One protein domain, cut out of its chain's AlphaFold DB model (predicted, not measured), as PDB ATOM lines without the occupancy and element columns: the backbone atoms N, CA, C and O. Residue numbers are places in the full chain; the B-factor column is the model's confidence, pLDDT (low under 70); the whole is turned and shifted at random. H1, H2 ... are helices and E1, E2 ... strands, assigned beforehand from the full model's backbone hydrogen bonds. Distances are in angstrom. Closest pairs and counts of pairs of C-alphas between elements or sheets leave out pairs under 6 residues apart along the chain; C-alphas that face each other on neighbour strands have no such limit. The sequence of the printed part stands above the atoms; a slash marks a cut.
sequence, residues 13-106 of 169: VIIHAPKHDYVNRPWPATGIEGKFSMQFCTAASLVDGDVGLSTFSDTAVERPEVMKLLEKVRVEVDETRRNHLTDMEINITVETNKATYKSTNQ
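This is residues 13 to 106 of the 169 residues of the protein "Hypothetical protein" of Pyrodinium bahamense (UniProt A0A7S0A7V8). A small four-stranded sheet stands as a wall, with H2 packed over E2 and E1 on one face; beyond H2 the short helices H3 and H4 pack on H1, away from the sheet, while H5 packs on H2 and leads by a tight link into E2. The printed part has 94 residues, with five named helices and four named strands in the order E1, H1 to H5, E2, E3, E4. The mixed sheet runs E2, E1, E3, E4, and the class is mixed, helices and strands. The whole is compact, with a radius of gyration of the C-alphas of 13.2 A and spans of 37 by 33 by 19 A.

E1, residues 13 to 17, is the parallel neighbour of E2, residues 73 to 77, with N 76 and O 15 2.8 A apart. E1 is antiparallel to E3, residues 91 to 95, with N 14 and O 93 2.8 A apart. E3 and E4, residues 100 to 104, form a hairpin, with N 94 and O 101 2.8 A apart; these three pairs are within hydrogen-bond range. H2, residues 38 to 48, is on one face at a height over the sheet of 9.6 A, making two layers, helix and sheet; its closest C-alphas to E2 are Gln 39 and Val 73, 5.6 A. H2 touches H5, residues 64 to 70, at a steep tilt of 47 degrees, opposite ways, closest at the C-alphas of Ala 43 and Leu 70, 5.4 A. The hub H1, residues 31 to 35, touches H3, residues 53 to 56, and H4, residues 58 to 61; the closest C-alphas are Gly 31 and Phe 56, 4.2 A, and Gly 31 and Asp 58, 4.5 A. H1 and H2 only just touch, with 3 pairs of C-alphas within 8 A, only at the corner. E1, H1 to H5 and E2 form a strand-helix-strand unit, parallel neighbour strands joined through helices. Every O i to N i+4 pair is within hydrogen-bond range in H1, H2 and H5; H3 and H4 are too short for one.

E1 begins at C-alpha 13 (32.641, 32.214, -11.852) and is 12.7 A long; H2 is 15.3 A, E2 13.1 A and E3 13.2 A. E4, 13.8 A, ends at C-alpha 104 (23.515, 23.380, -16.742).

The C-alphas of Thr 59 and Thr 80, the two farthest apart, are 36.9 A from each other. The printed part has no cut; the links E1 to H1 and E2 to E3 are long, 13 residues each. No printed residue has a pLDDT under 70.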
ATOM      1  N   VAL A  13      33.696  32.669 -10.939       97.94
ATOM      2  CA  VAL A  13      32.641  32.214 -11.852       97.94
ATOM      3  C   VAL A  13      33.306  31.584 -13.066       97.94
ATOM      4  O   VAL A  13      34.059  32.235 -13.786       97.94
ATOM      5  N   ILE A  14      33.056  30.299 -13.279       97.94
ATOM      6  CA  ILE A  14      33.683  29.505 -14.330       97.94
ATOM      7  C   ILE A  14      32.628  29.113 -15.349       97.94
ATOM      8  O   ILE A  14      31.652  28.451 -14.997       97.94
ATOM      9  N   ILE A  15      32.848  29.496 -16.600       97.38
ATOM     10  CA  ILE A  15      32.035  29.098 -17.746       97.38
ATOM     11  C   ILE A  15      32.773  27.957 -18.444       97.38
ATOM     12  O   ILE A  15      33.829  28.172 -19.030       97.38
ATOM     13  N   HIS A  16      32.222  26.753 -18.371       96.25
ATOM     14  CA  HIS A  16      32.726  25.569 -19.060       96.25
ATOM     15  C   HIS A  16      32.069  25.510 -20.431       96.25
ATOM     16  O   HIS A  16      30.850  25.349 -20.516       96.25
ATOM     17  N   ALA A  17      32.855  25.677 -21.489       95.06
ATOM     18  CA  ALA A  17      32.351  25.794 -22.854       95.06
ATOM     19  C   ALA A  17      33.270  25.063 -23.846       95.06
ATOM     20  O   ALA A  17      34.459  24.894 -23.562       95.06
ATOM     21  N   PRO A  18      32.765  24.642 -25.021       94.25
ATOM     22  CA  PRO A  18      33.639  24.200 -26.098       94.25
ATOM     23  C   PRO A  18      34.496  25.365 -26.617       94.25
ATOM     24  O   PRO A  18      34.299  26.535 -26.268       94.25
ATOM     25  N   LYS A  19      35.450  25.059 -27.499       93.50
ATOM     26  CA  LYS A  19      36.240  26.099 -28.162       93.50
ATOM     27  C   LYS A  19      35.339  26.998 -29.009       93.50
ATOM     28  O   LYS A  19      34.699  26.536 -29.953       93.50
ATOM     29  N   HIS A  20      35.362  28.294 -28.704       90.50
ATOM     30  CA  HIS A  20      34.710  29.344 -29.476       90.50
ATOM     31  C   HIS A  20      35.710  30.424 -29.878       90.50
ATOM     32  O   HIS A  20      36.316  31.053 -29.012       90.50
ATOM     33  N   ASP A  21      35.804  30.708 -31.175       87.50
ATOM     34  CA  ASP A  21      36.775  31.683 -31.686       87.50
ATOM     35  C   ASP A  21      36.324  33.145 -31.515       87.50
ATOM     36  O   ASP A  21      37.143  34.058 -31.583       87.50
ATOM     37  N   TYR A  22      35.026  33.394 -31.292       90.38
ATOM     38  CA  TYR A  22      34.462  34.747 -31.368       90.38
ATOM     39  C   TYR A  22      33.766  35.250 -30.096       90.38
ATOM     40  O   TYR A  22      33.655  36.469 -29.953       90.38
ATOM     41  N   VAL A  23      33.340  34.364 -29.179       94.31
ATOM     42  CA  VAL A  23      32.602  34.755 -27.953       94.31
ATOM     43  C   VAL A  23      33.412  34.730 -26.652       94.31
ATOM     44  O   VAL A  23      32.932  35.179 -25.609       94.31
ATOM     45  N   ASN A  24      34.646  34.218 -26.683       95.00
ATOM     46  CA  ASN A  24      35.558  34.294 -25.542       95.00
ATOM     47  C   ASN A  24      36.250  35.669 -25.519       95.00
ATOM     48  O   ASN A  24      37.375  35.821 -25.990       95.00
ATOM     49  N   ARG A  25      35.542  36.685 -25.011       95.19
ATOM     50  CA  ARG A  25      35.982  38.089 -24.979       95.19
ATOM     51  C   ARG A  25      35.890  38.629 -23.550       95.19
ATOM     52  O   ARG A  25      34.842  39.144 -23.176       95.19
ATOM     53  N   PRO A  26      36.942  38.510 -22.726       94.62
ATOM     54  CA  PRO A  26      36.846  38.806 -21.295       94.62
ATOM     55  C   PRO A  26      36.632  40.288 -20.963       94.62
ATOM     56  O   PRO A  26      36.099  40.580 -19.900       94.62
ATOM     57  N   TRP A  27      37.016  41.207 -21.854       95.00
ATOM     58  CA  TRP A  27      37.036  42.647 -21.578       95.00
ATOM     59  C   TRP A  27      36.391  43.448 -22.720       95.00
ATOM     60  O   TRP A  27      37.113  44.076 -23.493       95.00
ATOM     61  N   PRO A  28      35.057  43.384 -22.894       96.56
ATOM     62  CA  PRO A  28      34.382  44.212 -23.887       96.56
ATOM     63  C   PRO A  28      34.410  45.687 -23.468       96.56
ATOM     64  O   PRO A  28      34.129  46.009 -22.316       96.56
ATOM     65  N   ALA A  29      34.718  46.576 -24.410       94.50
ATOM     66  CA  ALA A  29      34.723  48.027 -24.226       94.50
ATOM     67  C   ALA A  29      33.473  48.708 -24.806       94.50
ATOM     68  O   ALA A  29      33.221  49.877 -24.542       94.50
ATOM     69  N   THR A  30      32.691  47.993 -25.619       97.44
ATOM     70  CA  THR A  30      31.494  48.530 -26.279       97.44
ATOM     71  C   THR A  30      30.307  47.589 -26.133       97.44
ATOM     72  O   THR A  30      30.458  46.381 -25.924       97.44
ATOM     73  N   GLY A  31      29.105  48.123 -26.324       96.88
ATOM     74  CA  GLY A  31      27.857  47.373 -26.344       96.88
ATOM     75  C   GLY A  31      27.868  46.225 -27.351       96.88
ATOM     76  O   GLY A  31      27.387  45.128 -27.060       96.88
ATOM     77  N   ILE A  32      28.466  46.439 -28.528       97.00
ATOM     78  CA  ILE A  32      28.588  45.394 -29.550       97.00
ATOM     79  C   ILE A  32      29.552  44.286 -29.121       97.00
ATOM     80  O   ILE A  32      29.223  43.113 -29.284       97.00
ATOM     81  N   GLU A  33      30.690  44.621 -28.516       97.12
ATOM     82  CA  GLU A  33      31.606  43.616 -27.972       97.12
ATOM     83  C   GLU A  33      30.969  42.839 -26.817       97.12
ATOM     84  O   GLU A  33      31.137  41.621 -26.736       97.12
ATOM     85  N   GLY A  34      30.171  43.511 -25.980       97.50
ATOM     86  CA  GLY A  34      29.411  42.889 -24.896       97.50
ATOM     87  C   GLY A  34      28.476  41.782 -25.389       97.50
ATOM     88  O   GLY A  34      28.406  40.722 -24.770       97.50
ATOM     89  N   LYS A  35      27.826  41.959 -26.551       96.56
ATOM     90  CA  LYS A  35      26.958  40.927 -27.166       96.56
ATOM     91  C   LYS A  35      27.702  39.636 -27.503       96.56
ATOM     92  O   LYS A  35      27.092  38.570 -27.524       96.56
ATOM     93  N   PHE A  36      29.004  39.732 -27.758       97.00
ATOM     94  CA  PHE A  36      29.877  38.608 -28.091       97.00
ATOM     95  C   PHE A  36      30.863  38.298 -26.961       97.00
ATOM     96  O   PHE A  36      31.961  37.812 -27.211       97.00
ATOM     97  N   SER A  37      30.498  38.566 -25.709       97.94
ATOM     98  CA  SER A  37      31.301  38.211 -24.540       97.94
ATOM     99  C   SER A  37      30.511  37.280 -23.626       97.94
ATOM    100  O   SER A  37      29.559  37.695 -22.964       97.94
ATOM    101  N   MET A  38      30.913  36.005 -23.555       97.12
ATOM    102  CA  MET A  38      30.315  35.057 -22.603       97.12
ATOM    103  C   MET A  38      30.495  35.529 -21.158       97.12
ATOM    104  O   MET A  38      29.587  35.392 -20.335       97.12
ATOM    105  N   GLN A  39      31.661  36.105 -20.858       98.06
ATOM    106  CA  GLN A  39      31.998  36.602 -19.533       98.06
ATOM    107  C   GLN A  39      31.090  37.761 -19.117       98.06
ATOM    108  O   GLN A  39      30.506  37.715 -18.036       98.06
ATOM    109  N   PHE A  40      30.919  38.759 -19.987       98.31
ATOM    110  CA  PHE A  40      30.055  39.904 -19.716       98.31
ATOM    111  C   PHE A  40      28.588  39.496 -19.606       98.31
ATOM    112  O   PHE A  40      27.940  39.860 -18.630       98.31
ATOM    113  N   CYS A  41      28.076  38.676 -20.530       97.75
ATOM    114  CA  CYS A  41      26.702  38.171 -20.452       97.75
ATOM    115  C   CYS A  41      26.438  37.410 -19.142       97.75
ATOM    116  O   CYS A  41      25.363  37.535 -18.559       97.75
ATOM    117  N   THR A  42      27.424  36.650 -18.652       97.56
ATOM    118  CA  THR A  42      27.331  35.939 -17.368       97.56
ATOM    119  C   THR A  42      27.397  36.897 -16.180       97.56
ATOM    120  O   THR A  42      26.627  36.752 -15.235       97.56
ATOM    121  N   ALA A  43      28.282  37.895 -16.210       97.94
ATOM    122  CA  ALA A  43      28.360  38.896 -15.150       97.94
ATOM    123  C   ALA A  43      27.068  39.726 -15.066       97.94
ATOM    124  O   ALA A  43      26.497  39.858 -13.987       97.94
ATOM    125  N   ALA A  44      26.574  40.227 -16.201       98.06
ATOM    126  CA  ALA A  44      25.341  41.002 -16.277       98.06
ATOM    127  C   ALA A  44      24.128  40.188 -15.803       98.06
ATOM    128  O   ALA A  44      23.360  40.678 -14.981       98.06
ATOM    129  N   SER A  45      23.994  38.922 -16.220       97.06
ATOM    130  CA  SER A  45      22.872  38.080 -15.780       97.06
ATOM    131  C   SER A  45      22.877  37.808 -14.274       97.06
ATOM    132  O   SER A  45      21.816  37.759 -13.660       97.06
ATOM    133  N   LEU A  46      24.055  37.665 -13.659       96.44
ATOM    134  CA  LEU A  46      24.188  37.469 -12.214       96.44
ATOM    135  C   LEU A  46      23.912  38.747 -11.410       96.44
ATOM    136  O   LEU A  46      23.442  38.653 -10.278       96.44
ATOM    137  N   VAL A  47      24.223  39.921 -11.966       97.06
ATOM    138  CA  VAL A  47      23.974  41.219 -11.321       97.06
ATOM    139  C   VAL A  47      22.511  41.634 -11.462       97.06
ATOM    140  O   VAL A  47      21.881  41.993 -10.470       97.06
ATOM    141  N   ASP A  48      21.978  41.583 -12.681       96.19
ATOM    142  CA  ASP A  48      20.664  42.142 -13.012       96.19
ATOM    143  C   ASP A  48      19.533  41.106 -12.910       96.19
ATOM    144  O   ASP A  48      18.359  41.467 -12.867       96.19
ATOM    145  N   GLY A  49      19.863  39.809 -12.915       95.56
ATOM    146  CA  GLY A  49      18.891  38.713 -12.979       95.56
ATOM    147  C   GLY A  49      18.270  38.490 -14.366       95.56
ATOM    148  O   GLY A  49      17.503  37.544 -14.542       95.56
ATOM    149  N   ASP A  50      18.593  39.327 -15.354       93.44
ATOM    150  CA  ASP A  50      18.137  39.224 -16.743       93.44
ATOM    151  C   ASP A  50      19.197  39.803 -17.693       93.44
ATOM    152  O   ASP A  50      20.037  40.608 -17.299       93.44
ATOM    153  N   VAL A  51      19.145  39.412 -18.966       95.06
ATOM    154  CA  VAL A  51      19.938  40.025 -20.040       95.06
ATOM    155  C   VAL A  51      18.981  40.452 -21.143       95.06
ATOM    156  O   VAL A  51      18.260  39.639 -21.726       95.06
ATOM    157  N   GLY A  52      18.964  41.751 -21.427       94.69
ATOM    158  CA  GLY A  52      17.996  42.380 -22.316       94.69
ATOM    159  C   GLY A  52      18.628  43.345 -23.311       94.69
ATOM    160  O   GLY A  52      19.843  43.438 -23.456       94.69
ATOM    161  N   LEU A  53      17.776  44.089 -24.020       94.69
ATOM    162  CA  LEU A  53      18.219  45.048 -25.038       94.69
ATOM    163  C   LEU A  53      19.070  46.179 -24.439       94.69
ATOM    164  O   LEU A  53      20.076  46.561 -25.028       94.69
ATOM    165  N   SER A  54      18.707  46.664 -23.248       94.19
ATOM    166  CA  SER A  54      19.432  47.717 -22.526       94.19
ATOM    167  C   SER A  54      20.784  47.271 -21.969       94.19
ATOM    168  O   SER A  54      21.604  48.122 -21.649       94.19
ATOM    169  N   THR A  55      21.043  45.965 -21.869       97.12
ATOM    170  CA  THR A  55      22.312  45.431 -21.347       97.12
ATOM    171  C   THR A  55      23.500  45.774 -22.253       97.12
ATOM    172  O   THR A  55      24.635  45.797 -21.793       97.12
ATOM    173  N   PHE A  56      23.248  46.056 -23.535       97.06
ATOM    174  CA  PHE A  56      24.278  46.199 -24.564       97.06
ATOM    175  C   PHE A  56      24.408  47.629 -25.109       97.06
ATOM    176  O   PHE A  56      24.725  47.799 -26.288       97.06
ATOM    177  N   SER A  57      24.144  48.653 -24.292       96.44
ATOM    178  CA  SER A  57      24.649  50.006 -24.564       96.44
ATOM    179  C   SER A  57      26.080  50.144 -24.045       96.44
ATOM    180  O   SER A  57      26.446  49.472 -23.083       96.44
ATOM    181  N   ASP A  58      26.878  51.036 -24.634       96.69
ATOM    182  CA  ASP A  58      28.266  51.265 -24.192       96.69
ATOM    183  C   ASP A  58      28.321  51.630 -22.701       96.69
ATOM    184  O   ASP A  58      29.055  51.027 -21.923       96.69
ATOM    185  N   THR A  59      27.415  52.506 -22.260       95.94
ATOM    186  CA  THR A  59      27.279  52.886 -20.846       95.94
ATOM    187  C   THR A  59      26.888  51.724 -19.929       95.94
ATOM    188  O   THR A  59      27.283  51.698 -18.766       95.94
ATOM    189  N   ALA A  60      26.092  50.766 -20.417       94.81
ATOM    190  CA  ALA A  60      25.660  49.619 -19.623       94.81
ATOM    191  C   ALA A  60      26.783  48.589 -19.453       94.81
ATOM    192  O   ALA A  60      26.827  47.919 -18.417       94.81
ATOM    193  N   VAL A  61      27.679  48.487 -20.443       96.25
ATOM    194  CA  VAL A  61      28.860  47.614 -20.397       96.25
ATOM    195  C   VAL A  61      29.861  48.086 -19.343       96.25
ATOM    196  O   VAL A  61      30.436  47.261 -18.642       96.25
ATOM    197  N   GLU A  62      29.998  49.397 -19.153       95.44
ATOM    198  CA  GLU A  62      30.953  49.998 -18.211       95.44
ATOM    199  C   GLU A  62      30.465  50.062 -16.750       95.44
ATOM    200  O   GLU A  62      31.158  50.602 -15.881       95.44
ATOM    201  N   ARG A  63      29.280  49.520 -16.433       96.31
ATOM    202  CA  ARG A  63      28.709  49.614 -15.080       96.31
ATOM    203  C   ARG A  63      29.632  48.997 -14.015       96.31
ATOM    204  O   ARG A  63      29.984  47.817 -14.132       96.31
ATOM    205  N   PRO A  64      29.982  49.730 -12.937       96.88
ATOM    206  CA  PRO A  64      30.974  49.281 -11.959       96.88
ATOM    207  C   PRO A  64      30.665  47.929 -11.305       96.88
ATOM    208  O   PRO A  64      31.573  47.139 -11.047       96.88
ATOM    209  N   GLU A  65      29.395  47.641 -11.026       96.75
ATOM    210  CA  GLU A  65      28.958  46.389 -10.412       96.75
ATOM    211  C   GLU A  65      29.165  45.176 -11.330       96.75
ATOM    212  O   GLU A  65      29.605  44.124 -10.854       96.75
ATOM    213  N   VAL A  66      28.933  45.341 -12.637       96.88
ATOM    214  CA  VAL A  66      29.155  44.294 -13.641       96.88
ATOM    215  C   VAL A  66      30.648  44.099 -13.851       96.88
ATOM    216  O   VAL A  66      31.117  42.966 -13.781       96.88
ATOM    217  N   MET A  67      31.413  45.185 -13.995       96.38
ATOM    218  CA  MET A  67      32.871  45.130 -14.170       96.38
ATOM    219  C   MET A  67      33.573  44.459 -12.982       96.38
ATOM    220  O   MET A  67      34.429  43.595 -13.162       96.38
ATOM    221  N   LYS A  68      33.146  44.761 -11.751       95.88
ATOM    222  CA  LYS A  68      33.676  44.123 -10.537       95.88
ATOM    223  C   LYS A  68      33.405  42.619 -10.478       95.88
ATOM    224  O   LYS A  68      34.185  41.873  -9.879       95.88
ATOM    225  N   LEU A  69      32.272  42.160 -11.017       96.19
ATOM    226  CA  LEU A  69      31.989  40.729 -11.110       96.19
ATOM    227  C   LEU A  69      32.743  40.092 -12.278       96.19
ATOM    228  O   LEU A  69      33.275  38.998 -12.106       96.19
ATOM    229  N   LEU A  70      32.839  40.788 -13.413       97.25
ATOM    230  CA  LEU A  70      33.537  40.360 -14.624       97.25
ATOM    231  C   LEU A  70      34.990  39.958 -14.345       97.25
ATOM    232  O   LEU A  70      35.431  38.929 -14.844       97.25
ATOM    233  N   GLU A  71      35.685  40.673 -13.451       96.38
ATOM    234  CA  GLU A  71      37.039  40.324 -12.976       96.38
ATOM    235  C   GLU A  71      37.175  38.900 -12.408       96.38
ATOM    236  O   GLU A  71      38.281  38.369 -12.294       96.38
ATOM    237  N   LYS A  72      36.062  38.278 -12.016       96.62
ATOM    238  CA  LYS A  72      36.010  36.935 -11.425       96.62
ATOM    239  C   LYS A  72      35.476  35.884 -12.395       96.62
ATOM    240  O   LYS A  72      35.430  34.710 -12.023       96.62
ATOM    241  N   VAL A  73      35.044  36.292 -13.590       97.88
ATOM    242  CA  VAL A  73      34.471  35.403 -14.600       97.88
ATOM    243  C   VAL A  73      35.564  34.934 -15.554       97.88
ATOM    244  O   VAL A  73      36.245  35.739 -16.184       97.88
ATOM    245  N   ARG A  74      35.717  33.618 -15.707       97.00
ATOM    246  CA  ARG A  74      36.641  33.020 -16.679       97.00
ATOM    247  C   ARG A  74      35.974  31.910 -17.475       97.00
ATOM    248  O   ARG A  74      35.108  31.205 -16.965       97.00
ATOM    249  N   VAL A  75      36.400  31.764 -18.725       97.38
ATOM    250  CA  VAL A  75      35.990  30.664 -19.600       97.38
ATOM    251  C   VAL A  75      37.053  29.579 -19.513       97.38
ATOM    252  O   VAL A  75      38.225  29.840 -19.784       97.38
ATOM    253  N   GLU A  76      36.648  28.378 -19.126       96.62
ATOM    254  CA  GLU A  76      37.448  27.166 -19.267       96.62
ATOM    255  C   GLU A  76      36.997  26.451 -20.540       96.62
ATOM    256  O   GLU A  76      35.835  26.057 -20.675       96.62
ATOM    257  N   VAL A  77      37.918  26.348 -21.498       95.88
ATOM    258  CA  VAL A  77      37.666  25.690 -22.779       95.88
ATOM    259  C   VAL A  77      37.895  24.195 -22.622       95.88
ATOM    260  O   VAL A  77      38.975  23.767 -22.221       95.88
ATOM    261  N   ASP A  78      36.889  23.417 -22.991       92.19
ATOM    262  CA  ASP A  78      36.955  21.964 -23.076       92.19
ATOM    263  C   ASP A  78      36.794  21.551 -24.543       92.19
ATOM    264  O   ASP A  78      35.698  21.556 -25.104       92.19
ATOM    265  N   GLU A  79      37.916  21.223 -25.184       91.31
ATOM    266  CA  GLU A  79      37.962  20.874 -26.609       91.31
ATOM    267  C   GLU A  79      37.274  19.539 -26.928       91.31
ATOM    268  O   GLU A  79      37.020  19.248 -28.095       91.31
ATOM    269  N   THR A  80      36.931  18.735 -25.916       91.00
ATOM    270  CA  THR A  80      36.189  17.484 -26.123       91.00
ATOM    271  C   THR A  80      34.693  17.719 -26.341       91.00
ATOM    272  O   THR A  80      33.984  16.837 -26.834       91.00
ATOM    273  N   ARG A  81      34.198  18.918 -26.010       90.38
ATOM    274  CA  ARG A  81      32.796  19.304 -26.181       90.38
ATOM    275  C   ARG A  81      32.496  19.708 -27.615       90.38
ATOM    276  O   ARG A  81      33.299  20.338 -28.300       90.38
ATOM    277  N   ARG A  82      31.269  19.416 -28.047       88.69
ATOM    278  CA  ARG A  82      30.774  19.837 -29.359       88.69
ATOM    279  C   ARG A  82      30.447  21.326 -29.350       88.69
ATOM    280  O   ARG A  82      29.739  21.811 -28.471       88.69
ATOM    281  N   ASN A  83      30.917  22.026 -30.374       88.56
ATOM    282  CA  ASN A  83      30.498  23.383 -30.705       88.56
ATOM    283  C   ASN A  83      29.513  23.328 -31.884       88.56
ATOM    284  O   ASN A  83      29.872  23.615 -33.024       88.56
ATOM    285  N   HIS A  84      28.289  22.873 -31.617       87.62
ATOM    286  CA  HIS A  84      27.225  22.794 -32.615       87.62
ATOM    287  C   HIS A  84      25.901  23.259 -32.000       87.62
ATOM    288  O   HIS A  84      25.571  22.915 -30.870       87.62
ATOM    289  N   LEU A  85      25.132  24.073 -32.728       82.50
ATOM    290  CA  LEU A  85      23.993  24.817 -32.167       82.50
ATOM    291  C   LEU A  85      22.872  23.931 -31.586       82.50
ATOM    292  O   LEU A  85      22.035  24.440 -30.850       82.50
ATOM    293  N   THR A  86      22.838  22.640 -31.934       83.38
ATOM    294  CA  THR A  86      21.790  21.669 -31.547       83.38
ATOM    295  C   THR A  86      22.054  20.920 -30.259       83.38
ATOM    296  O   THR A  86      21.125  20.360 -29.697       83.38
ATOM    297  N   ASP A  87      23.307  20.823 -29.838       83.31
ATOM    298  CA  ASP A  87      23.715  19.942 -28.742       83.31
ATOM    299  C   ASP A  87      24.920  20.488 -27.964       83.31
ATOM    300  O   ASP A  87      25.546  19.777 -27.178       83.31
ATOM    301  N   MET A  88      25.243  21.766 -28.169       89.44
ATOM    302  CA  MET A  88      26.243  22.472 -27.387       89.44
ATOM    303  C   MET A  88      25.768  22.653 -25.947       89.44
ATOM    304  O   MET A  88      24.683  23.170 -25.686       89.44
ATOM    305  N   GLU A  89      26.651  22.320 -25.008       89.12
ATOM    306  CA  GLU A  89      26.418  22.502 -23.581       89.12
ATOM    307  C   GLU A  89      27.399  23.515 -22.989       89.12
ATOM    308  O   GLU A  89      28.622  23.368 -23.092       89.12
ATOM    309  N   ILE A  90      26.837  24.513 -22.305       92.31
ATOM    310  CA  ILE A  90      27.575  25.471 -21.484       92.31
ATOM    311  C   ILE A  90      27.187  25.230 -20.026       92.31
ATOM    312  O   ILE A  90      26.005  25.263 -19.676       92.31
ATOM    313  N   ASN A  91      28.177  25.013 -19.159       95.12
ATOM    314  CA  ASN A  91      27.952  24.889 -17.719       95.12
ATOM    315  C   ASN A  91      28.566  26.065 -16.977       95.12
ATOM    316  O   ASN A  91      29.640  26.544 -17.333       95.12
ATOM    317  N   ILE A  92      27.925  26.485 -15.892       97.12
ATOM    318  CA  ILE A  92      28.436  27.562 -15.045       97.12
ATOM    319  C   ILE A  92      28.682  27.010 -13.646       97.12
ATOM    320  O   ILE A  92      27.791  26.414 -13.041       97.12
ATOM    321  N   THR A  93      29.890  27.218 -13.130       97.94
ATOM    322  CA  THR A  93      30.233  26.980 -11.725       97.94
ATOM    323  C   THR A  93      30.481  28.313 -11.038       97.94
ATOM    324  O   THR A  93      31.323  29.083 -11.484       97.94
ATOM    325  N   VAL A  94      29.775  28.585  -9.945       97.75
ATOM    326  CA  VAL A  94      29.983  29.774  -9.111       97.75
ATOM    327  C   VAL A  94      30.527  29.331  -7.764       97.75
ATOM    328  O   VAL A  94      29.856  28.615  -7.025       97.75
ATOM    329  N   GLU A  95      31.727  29.775  -7.422       96.81
ATOM    330  CA  GLU A  95      32.347  29.524  -6.128       96.81
ATOM    331  C   GLU A  95      32.278  30.771  -5.257       96.81
ATOM    332  O   GLU A  95      32.680  31.865  -5.648       96.81
ATOM    333  N   THR A  96      31.800  30.595  -4.034       93.38
ATOM    334  CA  THR A  96      31.770  31.632  -3.007       93.38
ATOM    335  C   THR A  96      32.544  31.158  -1.783       93.38
ATOM    336  O   THR A  96      32.911  29.991  -1.664       93.38
ATOM    337  N   ASN A  97      32.733  32.040  -0.805       90.75
ATOM    338  CA  ASN A  97      33.374  31.675   0.459       90.75
ATOM    339  C   ASN A  97      32.550  30.655   1.267       90.75
ATOM    340  O   ASN A  97      33.073  30.072   2.211       90.75
ATOM    341  N   LYS A  98      31.260  30.489   0.944       91.50
ATOM    342  CA  LYS A  98      30.320  29.641   1.690       91.50
ATOM    343  C   LYS A  98      29.979  28.346   0.959       91.50
ATOM    344  O   LYS A  98      29.770  27.328   1.606       91.50
ATOM    345  N   ALA A  99      29.864  28.404  -0.363       95.12
ATOM    346  CA  ALA A  99      29.333  27.314  -1.169       95.12
ATOM    347  C   ALA A  99      29.769  27.411  -2.633       95.12
ATOM    348  O   ALA A  99      30.110  28.492  -3.125       95.12
ATOM    349  N   THR A 100      29.662  26.276  -3.319       97.00
ATOM    350  CA  THR A 100      29.794  26.157  -4.769       97.00
ATOM    351  C   THR A 100      28.434  25.826  -5.370       97.00
ATOM    352  O   THR A 100      27.756  24.909  -4.913       97.00
ATOM    353  N   TYR A 101      28.063  26.550  -6.419       97.12
ATOM    354  CA  TYR A 101      26.838  26.358  -7.185       97.12
ATOM    355  C   TYR A 101      27.196  25.913  -8.596       97.12
ATOM    356  O   TYR A 101      28.180  26.384  -9.166       97.12
ATOM    357  N   LYS A 102      26.401  25.010  -9.167       96.75
ATOM    358  CA  LYS A 102      26.570  24.530 -10.540       96.75
ATOM    359  C   LYS A 102      25.244  24.628 -11.274       96.75
ATOM    360  O   LYS A 102      24.208  24.299 -10.703       96.75
ATOM    361  N   SER A 103      25.293  25.067 -12.524       94.19
ATOM    362  CA  SER A 103      24.138  25.144 -13.413       94.19
ATOM    363  C   SER A 103      24.478  24.559 -14.780       94.19
ATOM    364  O   SER A 103      25.582  24.752 -15.295       94.19
ATOM    365  N   THR A 104      23.511  23.851 -15.357       91.44
ATOM    366  CA  THR A 104      23.515  23.380 -16.742       91.44
ATOM    367  C   THR A 104      22.171  23.706 -17.381       91.44
ATOM    368  O   THR A 104      21.141  23.687 -16.705       91.44
ATOM    369  N   ASN A 105      22.182  24.015 -18.675       86.50
ATOM    370  CA  ASN A 105      20.973  24.166 -19.465       86.50
ATOM    371  C   ASN A 105      21.199  23.611 -20.874       86.50
ATOM    372  O   ASN A 105      21.866  24.240 -21.691       86.50
ATOM    373  N   GLN A 106      20.620  22.442 -21.142       82.94
ATOM    374  CA  GLN A 106      20.707  21.775 -22.442       82.94
ATOM    375  C   GLN A 106      19.626  22.244 -23.423       82.94
ATOM    376  O   GLN A 106      19.764  22.062 -24.626       82.94
TER     377      GLN A 106